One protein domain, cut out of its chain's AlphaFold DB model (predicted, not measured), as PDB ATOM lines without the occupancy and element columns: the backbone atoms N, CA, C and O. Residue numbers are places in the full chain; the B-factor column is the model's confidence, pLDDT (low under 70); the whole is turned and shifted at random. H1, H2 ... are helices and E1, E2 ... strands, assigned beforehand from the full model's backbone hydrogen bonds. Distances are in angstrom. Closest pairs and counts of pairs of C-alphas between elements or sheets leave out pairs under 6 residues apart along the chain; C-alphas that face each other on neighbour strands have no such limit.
ATOM      1  N   TYR A 264     175.384 133.893 157.339       96.12
ATOM      2  CA  TYR A 264     176.192 133.573 158.506       96.12
ATOM      3  C   TYR A 264     175.743 134.365 159.720       96.12
ATOM      4  O   TYR A 264     175.343 135.517 159.589       96.12
ATOM      5  N   THR A 265     175.827 133.732 160.886       97.62
ATOM      6  CA  THR A 265     175.611 134.363 162.186       97.62
ATOM      7  C   THR A 265     176.868 134.164 163.020       97.62
ATOM      8  O   THR A 265     177.322 133.025 163.155       97.62
ATOM      9  N   LEU A 266     177.437 135.250 163.539       98.38
ATOM     10  CA  LEU A 266     178.681 135.257 164.309       98.38
ATOM     11  C   LEU A 266     178.465 135.974 165.640       98.38
ATOM     12  O   LEU A 266     177.769 136.988 165.682       98.38
ATOM     13  N   THR A 267     179.100 135.482 166.700       98.50
ATOM     14  CA  THR A 267     179.184 136.190 167.987       98.50
ATOM     15  C   THR A 267     180.309 137.230 167.977       98.50
ATOM     16  O   THR A 267     181.199 137.176 167.125       98.50
ATOM     17  N   LYS A 268     180.313 138.135 168.968       97.56
ATOM     18  CA  LYS A 268     181.392 139.114 169.203       97.56
ATOM     19  C   LYS A 268     182.783 138.508 169.143       97.56
ATOM     20  O   LYS A 268     183.640 138.996 168.415       97.56
ATOM     21  N   ILE A 269     182.989 137.430 169.893       97.88
ATOM     22  CA  ILE A 269     184.283 136.748 169.986       97.88
ATOM     23  C   ILE A 269     184.724 136.267 168.597       97.88
ATOM     24  O   ILE A 269     185.863 136.489 168.198       97.88
ATOM     25  N   GLN A 270     183.805 135.680 167.830       98.50
ATOM     26  CA  GLN A 270     184.107 135.072 166.536       98.50
ATOM     27  C   GLN A 270     184.477 136.093 165.463       98.50
ATOM     28  O   GLN A 270     185.425 135.860 164.718       98.50
ATOM     29  N   TYR A 271     183.752 137.211 165.353       98.19
ATOM     30  CA  TYR A 271     184.122 138.222 164.361       98.19
ATOM     31  C   TYR A 271     185.339 139.047 164.807       98.19
ATOM     32  O   TYR A 271     186.145 139.427 163.959       98.19
ATOM     33  N   ASN A 272     185.529 139.267 166.115       97.19
ATOM     34  CA  ASN A 272     186.715 139.956 166.632       97.19
ATOM     35  C   ASN A 272     187.995 139.142 166.435       97.19
ATOM     36  O   ASN A 272     189.037 139.736 166.177       97.19
ATOM     37  N   GLU A 273     187.929 137.807 166.498       97.81
ATOM     38  CA  GLU A 273     189.062 136.930 166.167       97.81
ATOM     39  C   GLU A 273     189.610 137.244 164.763       97.81
ATOM     40  O   GLU A 273     190.819 137.346 164.561       97.81
ATOM     41  N   VAL A 274     188.712 137.460 163.796       98.44
ATOM     42  CA  VAL A 274     189.078 137.755 162.406       98.44
ATOM     43  C   VAL A 274     189.612 139.176 162.258       98.44
ATOM     44  O   VAL A 274     190.684 139.351 161.691       98.44
ATOM     45  N   ILE A 275     188.903 140.171 162.804       97.88
ATOM     46  CA  ILE A 275     189.308 141.585 162.750       97.88
ATOM     47  C   ILE A 275     190.696 141.769 163.379       97.88
ATOM     48  O   ILE A 275     191.566 142.401 162.784       97.88
ATOM     49  N   LYS A 276     190.944 141.148 164.541       97.62
ATOM     50  CA  LYS A 276     192.241 141.197 165.226       97.62
ATOM     51  C   LYS A 276     193.348 140.553 164.393       97.62
ATOM     52  O   LYS A 276     194.402 141.155 164.214       97.62
ATOM     53  N   ARG A 277     193.105 139.358 163.841       98.06
ATOM     54  CA  ARG A 277     194.072 138.684 162.962       98.06
ATOM     55  C   ARG A 277     194.378 139.511 161.712       98.06
ATOM     56  O   ARG A 277     195.529 139.577 161.299       98.06
ATOM     57  N   ASP A 278     193.373 140.160 161.134       98.00
ATOM     58  CA  ASP A 278     193.544 141.038 159.976       98.00
ATOM     59  C   ASP A 278     194.334 142.309 160.323       98.00
ATOM     60  O   ASP A 278     195.166 142.734 159.521       98.00
ATOM     61  N   SER A 279     194.135 142.878 161.517       97.94
ATOM     62  CA  SER A 279     194.961 143.981 162.030       97.94
ATOM     63  C   SER A 279     196.431 143.570 162.149       97.94
ATOM     64  O   SER A 279     197.320 144.272 161.672       97.94
ATOM     65  N   TYR A 280     196.700 142.385 162.707       98.31
ATOM     66  CA  TYR A 280     198.063 141.852 162.804       98.31
ATOM     67  C   TYR A 280     198.672 141.556 161.431       98.31
ATOM     68  O   TYR A 280     199.847 141.836 161.217       98.31
ATOM     69  N   CYS A 281     197.878 141.066 160.472       97.56
ATOM     70  CA  CYS A 281     198.342 140.903 159.093       97.56
ATOM     71  C   CYS A 281     198.771 142.240 158.488       97.56
ATOM     72  O   CYS A 281     199.830 142.313 157.876       97.56
ATOM     73  N   LEU A 282     197.971 143.295 158.668       96.75
ATOM     74  CA  LEU A 282     198.321 144.632 158.191       96.75
ATOM     75  C   LEU A 282     199.582 145.166 158.866       96.75
ATOM     76  O   LEU A 282     200.399 145.761 158.182       96.75
ATOM     77  N   PHE A 283     199.752 144.932 160.165       97.50
ATOM     78  CA  PHE A 283     200.942 145.354 160.896       97.50
ATOM     79  C   PHE A 283     202.218 144.647 160.414       97.50
ATOM     80  O   PHE A 283     203.210 145.307 160.140       97.50
ATOM     81  N   LEU A 284     202.188 143.318 160.269       97.44
ATOM     82  CA  LEU A 284     203.380 142.535 159.915       97.44
ATOM     83  C   LEU A 284     203.684 142.531 158.414       97.44
ATOM     84  O   LEU A 284     204.840 142.500 158.011       97.44
ATOM     85  N   ASN A 285     202.645 142.525 157.575       96.31
ATOM     86  CA  ASN A 285     202.774 142.277 156.138       96.31
ATOM     87  C   ASN A 285     202.343 143.475 155.279       96.31
ATOM     88  O   ASN A 285     202.365 143.377 154.051       96.31
ATOM     89  N   ASN A 286     201.872 144.575 155.882       95.25
ATOM     90  CA  ASN A 286     201.287 145.750 155.216       95.25
ATOM     91  C   ASN A 286     200.053 145.464 154.333       95.25
ATOM     92  O   ASN A 286     199.410 146.377 153.812       95.25
ATOM     93  N   LYS A 287     199.667 144.196 154.171       94.25
ATOM     94  CA  LYS A 287     198.600 143.736 153.280       94.25
ATOM     95  C   LYS A 287     197.767 142.652 153.956       94.25
ATOM     96  O   LYS A 287     198.211 141.931 154.842       94.25
ATOM     97  N   LEU A 288     196.531 142.521 153.482       96.31
ATOM     98  CA  LEU A 288     195.651 141.419 153.857       96.31
ATOM     99  C   LEU A 288     195.853 140.226 152.922       96.31
ATOM    100  O   LEU A 288     196.318 140.360 151.788       96.31
ATOM    101  N   SER A 289     195.424 139.060 153.383       96.81
ATOM    102  CA  SER A 289     195.294 137.858 152.567       96.81
ATOM    103  C   SER A 289     194.031 137.878 151.689       96.81
ATOM    104  O   SER A 289     193.010 138.492 152.031       96.81
ATOM    105  N   LYS A 290     194.081 137.170 150.552       96.88
ATOM    106  CA  LYS A 290     192.998 137.040 149.552       96.88
ATOM    107  C   LYS A 290     191.807 136.247 150.078       96.88
ATOM    108  O   LYS A 290     190.680 136.436 149.616       96.88
ATOM    109  N   TYR A 291     192.054 135.379 151.049       98.19
ATOM    110  CA  TYR A 291     191.054 134.652 151.810       98.19
ATOM    111  C   TYR A 291     191.217 134.949 153.299       98.19
ATOM    112  O   TYR A 291     192.263 135.392 153.759       98.19
ATOM    113  N   THR A 292     190.180 134.694 154.076       98.25
ATOM    114  CA  THR A 292     190.261 134.606 155.537       98.25
ATOM    115  C   THR A 292     189.402 133.438 155.984       98.25
ATOM    116  O   THR A 292     188.719 132.826 155.158       98.25
ATOM    117  N   PHE A 293     189.404 133.123 157.272       98.62
ATOM    118  CA  PHE A 293     188.464 132.159 157.819       98.62
ATOM    119  C   PHE A 293     187.825 132.628 159.110       98.62
ATOM    120  O   PHE A 293     188.396 133.418 159.855       98.62
ATOM    121  N   PHE A 294     186.628 132.134 159.383       98.56
ATOM    122  CA  PHE A 294     185.873 132.519 160.567       98.56
ATOM    123  C   PHE A 294     185.030 131.361 161.084       98.56
ATOM    124  O   PHE A 294     184.670 130.444 160.340       98.56
ATOM    125  N   LYS A 295     184.692 131.423 162.366       98.19
ATOM    126  CA  LYS A 295     183.749 130.507 163.010       98.19
ATOM    127  C   LYS A 295     182.363 131.131 163.034       98.19
ATOM    128  O   LYS A 295     182.223 132.351 163.002       98.19
ATOM    129  N   THR A 296     181.339 130.292 163.095       97.06
ATOM    130  CA  THR A 296     179.942 130.740 163.160       97.06
ATOM    131  C   THR A 296     179.330 130.320 164.482       97.06
ATOM    132  O   THR A 296     179.770 129.352 165.106       97.06
ATOM    133  N   LYS A 297     178.270 131.006 164.912       96.00
ATOM    134  CA  LYS A 297     177.507 130.632 166.110       96.00
ATOM    135  C   LYS A 297     177.010 129.184 166.031       96.00
ATOM    136  O   LYS A 297     176.981 128.486 167.035       96.00
ATOM    137  N   ASN A 298     176.660 128.720 164.828       91.06
ATOM    138  CA  ASN A 298     176.098 127.385 164.617       91.06
ATOM    139  C   ASN A 298     177.156 126.283 164.440       91.06
ATOM    140  O   ASN A 298     176.798 125.109 164.517       91.06
ATOM    141  N   ASN A 299     178.415 126.643 164.163       92.94
ATOM    142  CA  ASN A 299     179.554 125.731 164.025       92.94
ATOM    143  C   ASN A 299     180.819 126.384 164.623       92.94
ATOM    144  O   ASN A 299     181.725 126.778 163.880       92.94
ATOM    145  N   PRO A 300     180.903 126.510 165.962       95.56
ATOM    146  CA  PRO A 300     181.981 127.248 166.630       95.56
ATOM    147  C   PRO A 300     183.359 126.589 166.484       95.56
ATOM    148  O   PRO A 300     184.374 127.262 166.620       95.56
ATOM    149  N   ASN A 301     183.403 125.299 166.149       95.44
ATOM    150  CA  ASN A 301     184.644 124.538 165.985       95.44
ATOM    151  C   ASN A 301     185.090 124.421 164.519       95.44
ATOM    152  O   ASN A 301     186.025 123.679 164.235       95.44
ATOM    153  N   THR A 302     184.434 125.125 163.592       97.06
ATOM    154  CA  THR A 302     184.707 125.034 162.153       97.06
ATOM    155  C   THR A 302     185.125 126.390 161.589       97.06
ATOM    156  O   THR A 302     184.372 127.360 161.637       97.06
ATOM    157  N   ASN A 303     186.311 126.434 160.988       98.31
ATOM    158  CA  ASN A 303     186.864 127.566 160.258       98.31
ATOM    159  C   ASN A 303     186.361 127.566 158.804       98.31
ATOM    160  O   ASN A 303     186.736 126.716 157.993       98.31
ATOM    161  N   HIS A 304     185.530 128.549 158.463       98.50
ATOM    162  CA  HIS A 304     184.973 128.756 157.128       98.50
ATOM    163  C   HIS A 304     185.876 129.664 156.307       98.50
ATOM    164  O   HIS A 304     185.866 130.877 156.492       98.50
ATOM    165  N   ILE A 305     186.633 129.087 155.380       98.44
ATOM    166  CA  ILE A 305     187.511 129.816 154.466       98.44
ATOM    167  C   ILE A 305     186.670 130.515 153.401       98.44
ATOM    168  O   ILE A 305     185.945 129.865 152.644       98.44
ATOM    169  N   ILE A 306     186.786 131.836 153.310       97.94
ATOM    170  CA  ILE A 306     186.012 132.666 152.388       97.94
ATOM    171  C   ILE A 306     186.891 133.719 151.717       97.94
ATOM    172  O   ILE A 306     187.906 134.140 152.267       97.94
ATOM    173  N   GLN A 307     186.495 134.156 150.521       96.88
ATOM    174  CA  GLN A 307     187.163 135.257 149.824       96.88
ATOM    175  C   GLN A 307     187.085 136.547 150.639       96.88
ATOM    176  O   GLN A 307     186.045 136.852 151.236       96.88
ATOM    177  N   ARG A 308     188.157 137.339 150.607       96.19
ATOM    178  CA  ARG A 308     188.259 138.594 151.353       96.19
ATOM    179  C   ARG A 308     187.090 139.531 151.067       96.19
ATOM    180  O   ARG A 308     186.488 140.053 151.997       96.19
ATOM    181  N   GLU A 309     186.674 139.674 149.811       95.81
ATOM    182  CA  GLU A 309     185.576 140.582 149.476       95.81
ATOM    183  C   GLU A 309     184.215 140.140 150.023       95.81
ATOM    184  O   GLU A 309     183.289 140.945 150.127       95.81
ATOM    185  N   LYS A 310     184.065 138.852 150.338       97.50
ATOM    186  CA  LYS A 310     182.866 138.305 150.973       97.50
ATOM    187  C   LYS A 310     182.904 138.518 152.477       97.50
ATOM    188  O   LYS A 310     181.892 138.923 153.040       97.50
ATOM    189  N   TRP A 311     184.069 138.336 153.100       98.12
ATOM    190  CA  TRP A 311     184.285 138.738 154.489       98.12
ATOM    191  C   TRP A 311     183.988 140.228 154.700       98.12
ATOM    192  O   TRP A 311     183.259 140.584 155.621       98.12
ATOM    193  N   ASN A 312     184.426 141.086 153.778       97.50
ATOM    194  CA  ASN A 312     184.180 142.527 153.847       97.50
ATOM    195  C   ASN A 312     182.681 142.897 153.854       97.50
ATOM    196  O   ASN A 312     182.326 143.991 154.278       97.50
ATOM    197  N   VAL A 313     181.774 142.012 153.412       98.19
ATOM    198  CA  VAL A 313     180.317 142.197 153.578       98.19
ATOM    199  C   VAL A 313     179.905 142.077 155.043       98.19
ATOM    200  O   VAL A 313     179.076 142.860 155.503       98.19
ATOM    201  N   ILE A 314     180.485 141.118 155.766       98.50
ATOM    202  CA  ILE A 314     180.270 140.935 157.205       98.50
ATOM    203  C   ILE A 314     180.888 142.112 157.955       98.50
ATOM    204  O   ILE A 314     180.204 142.758 158.743       98.50
ATOM    205  N   GLU A 315     182.139 142.443 157.645       98.00
ATOM    206  CA  GLU A 315     182.850 143.545 158.292       98.00
ATOM    207  C   GLU A 315     182.167 144.898 158.049       98.00
ATOM    208  O   GLU A 315     181.962 145.649 158.996       98.00
ATOM    209  N   ARG A 316     181.687 145.184 156.827       97.25
ATOM    210  CA  ARG A 316     180.898 146.400 156.568       97.25
ATOM    211  C   ARG A 316     179.614 146.434 157.395       97.25
ATOM    212  O   ARG A 316     179.240 147.491 157.887       97.25
ATOM    213  N   ALA A 317     178.929 145.302 157.560       97.69
ATOM    214  CA  ALA A 317     177.722 145.244 158.385       97.69
ATOM    215  C   ALA A 317     178.024 145.521 159.869       97.69
ATOM    216  O   ALA A 317     177.230 146.189 160.530       97.69
ATOM    217  N   ILE A 318     179.174 145.055 160.367       97.50
ATOM    218  CA  ILE A 318     179.675 145.386 161.708       97.50
ATOM    219  C   ILE A 318     179.964 146.892 161.792       97.50
ATOM    220  O   ILE A 318     179.408 147.565 162.660       97.50
ATOM    221  N   ASN A 319     180.733 147.431 160.841       96.38
ATOM    222  CA  ASN A 319     181.105 148.846 160.785       96.38
ATOM    223  C   ASN A 319     179.879 149.773 160.753       96.38
ATOM    224  O   ASN A 319     179.813 150.719 161.532       96.38
ATOM    225  N   LEU A 320     178.858 149.472 159.940       95.62
ATOM    226  CA  LEU A 320     177.608 150.247 159.897       95.62
ATOM    227  C   LEU A 320     176.950 150.372 161.281       95.62
ATOM    228  O   LEU A 320     176.443 151.431 161.642       95.62
ATOM    229  N   LYS A 321     176.964 149.298 162.077       94.81
ATOM    230  CA  LYS A 321     176.334 149.277 163.402       94.81
ATOM    231  C   LYS A 321     177.176 149.988 164.458       94.81
ATOM    232  O   LYS A 321     176.625 150.762 165.240       94.81
ATOM    233  N   ILE A 322     178.490 149.754 164.485       93.62
ATOM    234  CA  ILE A 322     179.377 150.373 165.485       93.62
ATOM    235  C   ILE A 322     179.566 151.875 165.235       93.62
ATOM    236  O   ILE A 322     179.600 152.654 166.191       93.62
ATOM    237  N   VAL A 323     179.608 152.297 163.967       91.75
ATOM    238  CA  VAL A 323     179.671 153.712 163.579       91.75
ATOM    239  C   VAL A 323     178.335 154.401 163.828       91.75
ATOM    240  O   VAL A 323     178.315 155.466 164.442       91.75
ATOM    241  N   GLY A 324     177.216 153.762 163.473       89.19
ATOM    242  CA  GLY A 324     175.875 154.285 163.757       89.19
ATOM    243  C   GLY A 324     175.614 154.524 165.239       89.19
ATOM    244  O   GLY A 324     175.018 155.537 165.596       89.19
ATOM    245  N   LYS A 325     176.102 153.646 166.128       90.38
ATOM    246  CA  LYS A 325     175.939 153.878 167.569       90.38
ATOM    247  C   LYS A 325     176.819 154.975 168.139       90.38
ATOM    248  O   LYS A 325     176.421 155.569 169.137       90.38
ATOM    249  N   ASN A 326     177.985 155.219 167.544       86.38
ATOM    250  CA  ASN A 326     178.923 156.250 167.977       86.38
ATOM    251  C   ASN A 326     179.179 156.270 169.504       86.38
ATOM    252  O   ASN A 326     179.126 157.313 170.162       86.38
ATOM    253  N   LYS A 327     179.412 155.093 170.089       88.12
ATOM    254  CA  LYS A 327     179.629 154.924 171.531       88.12
ATOM    255  C   LYS A 327     180.961 154.223 171.781       88.12
ATOM    256  O   LYS A 327     181.276 153.237 171.115       88.12
ATOM    257  N   ALA A 328     181.715 154.727 172.758       84.75
ATOM    258  CA  ALA A 328     182.973 154.126 173.188       84.75
ATOM    259  C   ALA A 328     182.757 152.655 173.582       84.75
ATOM    260  O   ALA A 328     181.761 152.332 174.233       84.75
ATOM    261  N   ASN A 329     183.678 151.774 173.179       82.94
ATOM    262  CA  ASN A 329     183.659 150.336 173.483       82.94
ATOM    263  C   ASN A 329     182.381 149.587 173.052       82.94
ATOM    264  O   ASN A 329     182.120 148.478 173.524       82.94
ATOM    265  N   TYR A 330     181.583 150.154 172.143       91.00
ATOM    266  CA  TYR A 330     180.381 149.494 171.648       91.00
ATOM    267  C   TYR A 330     180.713 148.440 170.591       91.00
ATOM    268  O   TYR A 330     181.256 148.742 169.530       91.00
ATOM    269  N   TRP A 331     180.301 147.207 170.872       93.12
ATOM    270  CA  TRP A 331     180.417 146.064 169.978       93.12
ATOM    271  C   TRP A 331     179.147 145.226 170.070       93.12
ATOM    272  O   TRP A 331     178.612 145.014 171.157       93.12
ATOM    273  N   LEU A 332     178.678 144.725 168.932       94.31
ATOM    274  CA  LEU A 332     177.489 143.881 168.858       94.31
ATOM    275  C   LEU A 332     177.750 142.526 169.522       94.31
ATOM    276  O   LEU A 332     178.775 141.906 169.254       94.31
ATOM    277  N   SER A 333     176.817 142.009 170.319       96.62
ATOM    278  CA  SER A 333     176.921 140.636 170.835       96.62
ATOM    279  C   SER A 333     176.901 139.596 169.704       96.62
ATOM    280  O   SER A 333     177.609 138.590 169.767       96.62
ATOM    281  N   GLU A 334     176.136 139.874 168.645       97.56
ATOM    282  CA  GLU A 334     175.931 139.016 167.482       97.56
ATOM    283  C   GLU A 334     175.684 139.840 166.206       97.56
ATOM    284  O   GLU A 334     175.132 140.939 166.250       97.56
ATOM    285  N   ILE A 335     176.047 139.280 165.050       98.12
ATOM    286  CA  ILE A 335     175.659 139.795 163.733       98.12
ATOM    287  C   ILE A 335     175.225 138.654 162.805       98.12
ATOM    288  O   ILE A 335     175.873 137.609 162.752       98.12
ATOM    289  N   SER A 336     174.143 138.860 162.041       97.75
ATOM    290  CA  SER A 336     173.700 137.939 160.985       97.75
ATOM    291  C   SER A 336     173.683 138.609 159.612       97.75
ATOM    292  O   SER A 336     172.991 139.606 159.402       97.75
ATOM    293  N   VAL A 337     174.415 138.046 158.649       97.94
ATOM    294  CA  VAL A 337     174.667 138.671 157.341       97.94
ATOM    295  C   VAL A 337     174.468 137.664 156.212       97.94
ATOM    296  O   VAL A 337     175.048 136.582 156.219       97.94
ATOM    297  N   LEU A 338     173.651 138.033 155.220       96.88
ATOM    298  CA  LEU A 338     173.491 137.293 153.962       96.88
ATOM    299  C   LEU A 338     174.517 137.773 152.928       96.88
ATOM    300  O   LEU A 338     174.540 138.959 152.600       96.88
ATOM    301  N   LEU A 339     175.301 136.846 152.373       97.00
ATOM    302  CA  LEU A 339     176.370 137.148 151.410       97.00
ATOM    303  C   LEU A 339     175.938 137.093 149.936       97.00
ATOM    304  O   LEU A 339     176.667 137.563 149.056       97.00
TER     305      LEU A 339
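AT A GLANCE: This is residues 264 to 339 of the 523 residues of an uncharacterized protein of Methanobrevibacter gottschalkii DSM 11977 (UniProt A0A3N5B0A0). Two small two-stranded ladders, the hairpin E2-E3 and the pair E1-E4, meet where E1 comes close to E2, and two long helices lie next to them. H1 passes by E2, H2 passes by E4, and the far ends of the helices spread away from each other; residues 324 to 329, at and after the end of H2, stick out. The printed part has 76 residues with two named helices and four named strands, in the order E1, H1, E2, E3, H2, E4; both sheets are antiparallel and the class is mixed, helices and strands. The whole is compact, with a radius of gyration of the C-alphas of 12.3 A and spans of 31 by 29 by 20 A.

IN THESE COORDINATES: E2 is residues 291 to 296, 16.4 A long, and E3 is residues 299 to 307, 18.7 A, with a bend of 81 degrees at residue 302. E1, residues 264 to 267, begins at C-alpha 264 (176.192, 133.573, 158.506). E4, residues 334 to 338, ends at C-alpha 338 (173.491, 137.293, 153.962). H1 is residues 268 to 285, 25.3 A, and H2 is residues 308 to 325, 25.5 A, with a kink of 30 degrees near residue 315.

HOW THE PARTS SIT: In the hairpin E2 and E3, N 304 and O 294 are 2.8 A apart, within hydrogen-bond range. The closest C-alphas of H1 and E2 are those of Gln 270 and Lys 295, 5.8 A. The closest of E1 and E2 are those of Leu 266 and Thr 296, 4.8 A. E1 and E4 are antiparallel, with N 266 and O 335 at 2.9 A. The closest C-alphas of H2 and E4 are those of Ile 314 and Val 337, 6.0 A. H1 and H2 are near each other; E3 and E4 are apart. O i to N i+4 pairs are within range in 13 of 14 for H1 and 12 of 14 for H2.

THE WHOLE: The C-alphas farthest apart, of Asn 286 and Asn 298, are 32.6 A apart. The printed part has no cut and no long link. The mean pLDDT of the printed part is 96.1, and no printed residue is under 70.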